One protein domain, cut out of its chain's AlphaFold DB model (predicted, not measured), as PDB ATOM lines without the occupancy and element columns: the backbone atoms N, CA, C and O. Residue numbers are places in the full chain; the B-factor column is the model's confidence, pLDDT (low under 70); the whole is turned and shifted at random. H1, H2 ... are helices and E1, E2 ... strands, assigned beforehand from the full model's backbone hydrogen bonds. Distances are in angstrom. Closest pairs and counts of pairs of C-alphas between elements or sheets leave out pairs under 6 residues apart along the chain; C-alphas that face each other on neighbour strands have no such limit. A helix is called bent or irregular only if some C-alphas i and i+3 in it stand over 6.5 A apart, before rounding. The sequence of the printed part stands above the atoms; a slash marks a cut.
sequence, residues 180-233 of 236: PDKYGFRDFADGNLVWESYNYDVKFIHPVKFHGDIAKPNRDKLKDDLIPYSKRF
ATOM      1  N   PRO A 180     148.172 156.906 246.754       95.00
ATOM      2  CA  PRO A 180     147.970 158.302 246.383       95.00
ATOM      3  C   PRO A 180     147.775 159.232 247.584       95.00
ATOM      4  O   PRO A 180     148.243 160.366 247.539       95.00
ATOM      5  N   ASP A 181     147.189 158.747 248.682       93.50
ATOM      6  CA  ASP A 181     147.021 159.546 249.903       93.50
ATOM      7  C   ASP A 181     148.370 159.822 250.594       93.50
ATOM      8  O   ASP A 181     148.528 160.833 251.275       93.50
ATOM      9  N   LYS A 182     149.365 158.941 250.405       94.94
ATOM     10  CA  LYS A 182     150.706 159.062 251.004       94.94
ATOM     11  C   LYS A 182     151.716 159.758 250.090       94.94
ATOM     12  O   LYS A 182     152.571 160.497 250.569       94.94
ATOM     13  N   TYR A 183     151.649 159.498 248.788       96.31
ATOM     14  CA  TYR A 183     152.686 159.879 247.825       96.31
ATOM     15  C   TYR A 183     152.169 160.747 246.666       96.31
ATOM     16  O   TYR A 183     152.957 161.137 245.803       96.31
ATOM     17  N   GLY A 184     150.871 161.063 246.633       94.31
ATOM     18  CA  GLY A 184     150.217 161.748 245.519       94.31
ATOM     19  C   GLY A 184     149.938 160.833 244.321       94.31
ATOM     20  O   GLY A 184     150.350 159.672 244.276       94.31
ATOM     21  N   PHE A 185     149.231 161.363 243.321       90.25
ATOM     22  CA  PHE A 185     148.929 160.640 242.080       90.25
ATOM     23  C   PHE A 185     150.198 160.446 241.242       90.25
ATOM     24  O   PHE A 185     150.742 161.401 240.686       90.25
ATOM     25  N   ARG A 186     150.678 159.202 241.162       91.94
ATOM     26  CA  ARG A 186     151.885 158.797 240.427       91.94
ATOM     27  C   ARG A 186     151.654 157.444 239.756       91.94
ATOM     28  O   ARG A 186     150.688 156.751 240.070       91.94
ATOM     29  N   ASP A 187     152.555 157.064 238.858       90.56
ATOM     30  CA  ASP A 187     152.615 155.685 238.384       90.56
ATOM     31  C   ASP A 187     153.324 154.812 239.433       90.56
ATOM     32  O   ASP A 187     154.454 155.100 239.828       90.56
ATOM     33  N   PHE A 188     152.643 153.765 239.900       93.81
ATOM     34  CA  PHE A 188     153.130 152.814 240.907       93.81
ATOM     35  C   PHE A 188     153.564 151.479 240.283       93.81
ATOM     36  O   PHE A 188     153.703 150.468 240.979       93.81
ATOM     37  N   ALA A 189     153.743 151.438 238.960       94.38
ATOM     38  CA  ALA A 189     154.034 150.199 238.261       94.38
ATOM     39  C   ALA A 189     155.419 149.617 238.561       94.38
ATOM     40  O   ALA A 189     155.550 148.401 238.528       94.38
ATOM     41  N   ASP A 190     156.419 150.425 238.924       94.19
ATOM     42  CA  ASP A 190     157.767 149.929 239.258       94.19
ATOM     43  C   ASP A 190     157.830 149.112 240.565       94.19
ATOM     44  O   ASP A 190     158.783 148.369 240.800       94.19
ATOM     45  N   GLY A 191     156.801 149.228 241.408       95.00
ATOM     46  CA  GLY A 191     156.684 148.522 242.675       95.00
ATOM     47  C   GLY A 191     157.496 149.092 243.834       95.00
ATOM     48  O   GLY A 191     157.304 148.640 244.959       95.00
ATOM     49  N   ASN A 192     158.360 150.087 243.629       95.50
ATOM     50  CA  ASN A 192     159.273 150.554 244.677       95.50
ATOM     51  C   ASN A 192     158.501 151.072 245.902       95.50
ATOM     52  O   ASN A 192     158.662 150.564 247.011       95.50
ATOM     53  N   LEU A 193     157.579 152.013 245.680       96.00
ATOM     54  CA  LEU A 193     156.743 152.580 246.747       96.00
ATOM     55  C   LEU A 193     155.679 151.598 247.261       96.00
ATOM     56  O   LEU A 193     155.277 151.681 248.425       96.00
ATOM     57  N   VAL A 194     155.240 150.665 246.407       96.62
ATOM     58  CA  VAL A 194     154.305 149.592 246.781       96.62
ATOM     59  C   VAL A 194     154.949 148.722 247.856       96.62
ATOM     60  O   VAL A 194     154.391 148.562 248.938       96.62
ATOM     61  N   TRP A 195     156.144 148.197 247.582       96.38
ATOM     62  CA  TRP A 195     156.812 147.243 248.463       96.38
ATOM     63  C   TRP A 195     157.494 147.899 249.662       96.38
ATOM     64  O   TRP A 195     157.573 147.260 250.706       96.38
ATOM     65  N   GLU A 196     157.902 149.170 249.565       96.19
ATOM     66  CA  GLU A 196     158.333 149.969 250.725       96.19
ATOM     67  C   GLU A 196     157.207 150.115 251.761       96.19
ATOM     68  O   GLU A 196     157.450 150.095 252.966       96.19
ATOM     69  N   SER A 197     155.961 150.246 251.299       96.50
ATOM     70  CA  SER A 197     154.806 150.450 252.177       96.50
ATOM     71  C   SER A 197     154.052 149.168 252.539       96.50
ATOM     72  O   SER A 197     153.108 149.217 253.331       96.50
ATOM     73  N   TYR A 198     154.436 148.027 251.968       96.75
ATOM     74  CA  TYR A 198     153.747 146.758 252.167       96.75
ATOM     75  C   TYR A 198     154.313 145.970 253.356       96.75
ATOM     76  O   TYR A 198     155.521 145.848 253.542       96.75
ATOM     77  N   ASN A 199     153.419 145.336 254.112       95.00
ATOM     78  CA  ASN A 199     153.727 144.238 255.027       95.00
ATOM     79  C   ASN A 199     152.519 143.284 255.098       95.00
ATOM     80  O   ASN A 199     151.443 143.608 254.599       95.00
ATOM     81  N   TYR A 200     152.662 142.110 255.716       94.94
ATOM     82  CA  TYR A 200     151.566 141.131 255.768       94.94
ATOM     83  C   TYR A 200     150.385 141.541 256.670       94.94
ATOM     84  O   TYR A 200     149.331 140.910 256.593       94.94
ATOM     85  N   ASP A 201     150.534 142.582 257.492       93.44
ATOM     86  CA  ASP A 201     149.476 143.099 258.366       93.44
ATOM     87  C   ASP A 201     148.651 144.209 257.693       93.44
ATOM     88  O   ASP A 201     147.533 144.498 258.131       93.44
ATOM     89  N   VAL A 202     149.149 144.808 256.599       94.69
ATOM     90  CA  VAL A 202     148.338 145.717 255.779       94.69
ATOM     91  C   VAL A 202     147.154 144.938 255.225       94.69
ATOM     92  O   VAL A 202     147.283 143.792 254.807       94.69
ATOM     93  N   LYS A 203     145.967 145.529 255.241       94.88
ATOM     94  CA  LYS A 203     144.742 144.806 254.877       94.88
ATOM     95  C   LYS A 203     144.648 144.651 253.365       94.88
ATOM     96  O   LYS A 203     144.396 143.571 252.840       94.88
ATOM     97  N   PHE A 204     144.927 145.743 252.674       95.94
ATOM     98  CA  PHE A 204     145.180 145.785 251.248       95.94
ATOM     99  C   PHE A 204     146.004 147.030 250.926       95.94
ATOM    100  O   PHE A 204     146.105 147.939 251.755       95.94
ATOM    101  N   ILE A 205     146.567 147.069 249.727       96.69
ATOM    102  CA  ILE A 205     147.285 148.224 249.195       96.69
ATOM    103  C   ILE A 205     146.790 148.523 247.779       96.69
ATOM    104  O   ILE A 205     146.547 147.602 246.997       96.69
ATOM    105  N   HIS A 206     146.612 149.805 247.471       95.94
ATOM    106  CA  HIS A 206     146.166 150.287 246.168       95.94
ATOM    107  C   HIS A 206     146.892 151.594 245.789       95.94
ATOM    108  O   HIS A 206     147.062 152.459 246.654       95.94
ATOM    109  N   PRO A 207     147.274 151.791 244.514       95.38
ATOM    110  CA  PRO A 207     147.204 150.815 243.427       95.38
ATOM    111  C   PRO A 207     148.446 149.914 243.378       95.38
ATOM    112  O   PRO A 207     149.535 150.300 243.802       95.38
ATOM    113  N   VAL A 208     148.304 148.732 242.784       95.12
ATOM    114  CA  VAL A 208     149.402 147.846 242.381       95.12
ATOM    115  C   VAL A 208     149.199 147.450 240.928       95.12
ATOM    116  O   VAL A 208     148.194 146.842 240.572       95.12
ATOM    117  N   LYS A 209     150.161 147.780 240.062       93.81
ATOM    118  CA  LYS A 209     150.069 147.448 238.635       93.81
ATOM    119  C   LYS A 209     150.827 146.161 238.342       93.81
ATOM    120  O   LYS A 209     151.967 145.995 238.769       93.81
ATOM    121  N   PHE A 210     150.209 145.273 237.568       92.62
ATOM    122  CA  PHE A 210     150.803 143.992 237.165       92.62
ATOM    123  C   PHE A 210     151.075 143.889 235.659       92.62
ATOM    124  O   PHE A 210     151.644 142.893 235.212       92.62
ATOM    125  N   HIS A 211     150.702 144.901 234.871       90.75
ATOM    126  CA  HIS A 211     150.862 144.917 233.418       90.75
ATOM    127  C   HIS A 211     152.129 145.670 232.973       90.75
ATOM    128  O   HIS A 211     152.527 146.646 233.601       90.75
ATOM    129  N   GLY A 212     152.739 145.229 231.869       92.12
ATOM    130  CA  GLY A 212     153.927 145.850 231.271       92.12
ATOM    131  C   GLY A 212     155.256 145.421 231.903       92.12
ATOM    132  O   GLY A 212     155.296 144.779 232.958       92.12
ATOM    133  N   ASP A 213     156.367 145.759 231.248       95.44
ATOM    134  CA  ASP A 213     157.711 145.358 231.691       95.44
ATOM    135  C   ASP A 213     158.117 146.025 233.005       95.44
ATOM    136  O   ASP A 213     158.678 145.366 233.880       95.44
ATOM    137  N   ILE A 214     157.733 147.292 233.191       95.50
ATOM    138  CA  ILE A 214     157.976 148.048 234.426       95.50
ATOM    139  C   ILE A 214     157.372 147.360 235.664       95.50
ATOM    140  O   ILE A 214     157.967 147.410 236.731       95.50
ATOM    141  N   ALA A 215     156.266 146.623 235.502       96.31
ATOM    142  CA  ALA A 215     155.595 145.876 236.567       96.31
ATOM    143  C   ALA A 215     156.182 144.486 236.853       96.31
ATOM    144  O   ALA A 215     155.618 143.721 237.644       96.31
ATOM    145  N   LYS A 216     157.312 144.124 236.229       96.50
ATOM    146  CA  LYS A 216     157.996 142.857 236.511       96.50
ATOM    147  C   LYS A 216     158.309 142.661 238.007       96.50
ATOM    148  O   LYS A 216     157.971 141.583 238.498       96.50
ATOM    149  N   PRO A 217     158.832 143.655 238.754       95.94
ATOM    150  CA  PRO A 217     159.075 143.504 240.189       95.94
ATOM    151  C   PRO A 217     157.804 143.156 240.976       95.94
ATOM    152  O   PRO A 217     157.842 142.293 241.851       95.94
ATOM    153  N   ASN A 218     156.656 143.753 240.621       96.31
ATOM    154  CA  ASN A 218     155.375 143.448 241.264       96.31
ATOM    155  C   ASN A 218     154.937 142.000 241.032       96.31
ATOM    156  O   ASN A 218     154.495 141.324 241.964       96.31
ATOM    157  N   ARG A 219     155.070 141.510 239.793       96.00
ATOM    158  CA  ARG A 219     154.732 140.121 239.446       96.00
ATOM    159  C   ARG A 219     155.651 139.120 240.135       96.00
ATOM    160  O   ARG A 219     155.156 138.122 240.653       96.00
ATOM    161  N   ASP A 220     156.955 139.392 240.155       96.50
ATOM    162  CA  ASP A 220     157.943 138.527 240.802       96.50
ATOM    163  C   ASP A 220     157.654 138.448 242.314       96.50
ATOM    164  O   ASP A 220     157.513 137.357 242.860       96.50
ATOM    165  N   LYS A 221     157.401 139.586 242.978       95.94
ATOM    166  CA  LYS A 221     157.034 139.617 244.402       95.94
ATOM    167  C   LYS A 221     155.708 138.902 244.696       95.94
ATOM    168  O   LYS A 221     155.620 138.140 245.657       95.94
ATOM    169  N   LEU A 222     154.680 139.085 243.863       94.12
ATOM    170  CA  LEU A 222     153.411 138.361 244.007       94.12
ATOM    171  C   LEU A 222     153.618 136.840 243.910       94.12
ATOM    172  O   LEU A 222     153.097 136.087 244.736       94.12
ATOM    173  N   LYS A 223     154.373 136.392 242.904       95.94
ATOM    174  CA  LYS A 223     154.596 134.976 242.602       95.94
ATOM    175  C   LYS A 223     155.485 134.287 243.635       95.94
ATOM    176  O   LYS A 223     155.146 133.189 244.076       95.94
ATOM    177  N   ASP A 224     156.596 134.916 243.991       96.75
ATOM    178  CA  ASP A 224     157.677 134.264 244.731       96.75
ATOM    179  C   ASP A 224     157.543 134.444 246.251       96.75
ATOM    180  O   ASP A 224     158.143 133.691 247.014       96.75
ATOM    181  N   ASP A 225     156.711 135.389 246.701       95.31
ATOM    182  CA  ASP A 225     156.508 135.689 248.120       95.31
ATOM    183  C   ASP A 225     155.032 135.558 248.535       95.31
ATOM    184  O   ASP A 225     154.657 134.653 249.291       95.31
ATOM    185  N   LEU A 226     154.159 136.410 247.991       93.88
ATOM    186  CA  LEU A 226     152.792 136.553 248.504       93.88
ATOM    187  C   LEU A 226     151.921 135.321 248.276       93.88
ATOM    188  O   LEU A 226     151.213 134.888 249.188       93.88
ATOM    189  N   ILE A 227     151.968 134.729 247.081       93.00
ATOM    190  CA  ILE A 227     151.229 133.495 246.792       93.00
ATOM    191  C   ILE A 227     151.693 132.365 247.735       93.00
ATOM    192  O   ILE A 227     150.836 131.772 248.400       93.00
ATOM    193  N   PRO A 228     152.999 132.059 247.874       94.62
ATOM    194  CA  PRO A 228     153.489 131.105 248.870       94.62
ATOM    195  C   PRO A 228     153.045 131.400 250.306       94.62
ATOM    196  O   PRO A 228     152.632 130.477 251.011       94.62
ATOM    197  N   TYR A 229     153.085 132.664 250.738       93.88
ATOM    198  CA  TYR A 229     152.639 133.058 252.073       93.88
ATOM    199  C   TYR A 229     151.137 132.810 252.268       93.88
ATOM    200  O   TYR A 229     150.737 132.161 253.236       93.88
ATOM    201  N   SER A 230     150.304 133.226 251.307       91.44
ATOM    202  CA  SER A 230     148.844 133.053 251.353       91.44
ATOM    203  C   SER A 230     148.414 131.586 251.470       91.44
ATOM    204  O   SER A 230     147.456 131.274 252.178       91.44
ATOM    205  N   LYS A 231     149.167 130.658 250.860       90.81
ATOM    206  CA  LYS A 231     148.903 129.210 250.921       90.81
ATOM    207  C   LYS A 231     148.979 128.630 252.334       90.81
ATOM    208  O   LYS A 231     148.457 127.542 252.567       90.81
ATOM    209  N   ARG A 232     149.600 129.332 253.289       90.44
ATOM    210  CA  ARG A 232     149.611 128.933 254.708       90.44
ATOM    211  C   ARG A 232     148.218 128.998 255.343       90.44
ATOM    212  O   ARG A 232     147.984 128.305 256.324       90.44
ATOM    213  N   PHE A 233     147.306 129.784 254.768       87.25
ATOM    214  CA  PHE A 233     145.953 130.017 255.285       87.25
ATOM    215  C   PHE A 233     144.859 129.279 254.503       87.25
ATOM    216  O   PHE A 233     143.699 129.334 254.893       87.25
TER     217      PHE A 233
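This is residues 180 to 233 of the 236 residues of an uncharacterized protein of Paramuricea clavata (UniProt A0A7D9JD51). One long helix, H3, lies along one side of a flat body; short H2 and strand E1 occupy the middle, joined by winding links, and the small helix H1 lies at the far end from H3. The printed part has 54 residues, ordered H1, H2, E1, H3, and is mostly helix. It is compact, with a radius of gyration of the C-alphas of 11.5 A and spans of 34 by 25 by 14 A.

H3, residues 216 to 230, is 20.0 A long, from C-alpha 216 at (157.996, 142.857, 236.511) to C-alpha 230 at (148.844, 133.053, 251.353). It is only just irregular: C-alphas 224 and 227 are 6.8 A apart. H2 is residues 192 to 197, E1 204 to 206, and H1 180 to 183, beginning at (147.970, 158.302, 246.383).

H3 and H2 are near each other, with 6 pairs of C-alphas within 10 A. The closest C-alphas of H2 and E1, Val 194 and Ile 205, are 7.5 A apart. E1 pairs with no named strand. H1 and H3 are apart; H1 and E1 are only just apart, at 8.2 A. Every O i to N i+4 pair is within hydrogen-bond range in H2, and 9 of 11 in H3; H1 is too short for one.

The C-alphas farthest apart, Phe 185 and Arg 232, are 34.1 A apart. The printed part has no cut, its links are short, and no printed residue is under 70 in pLDDT.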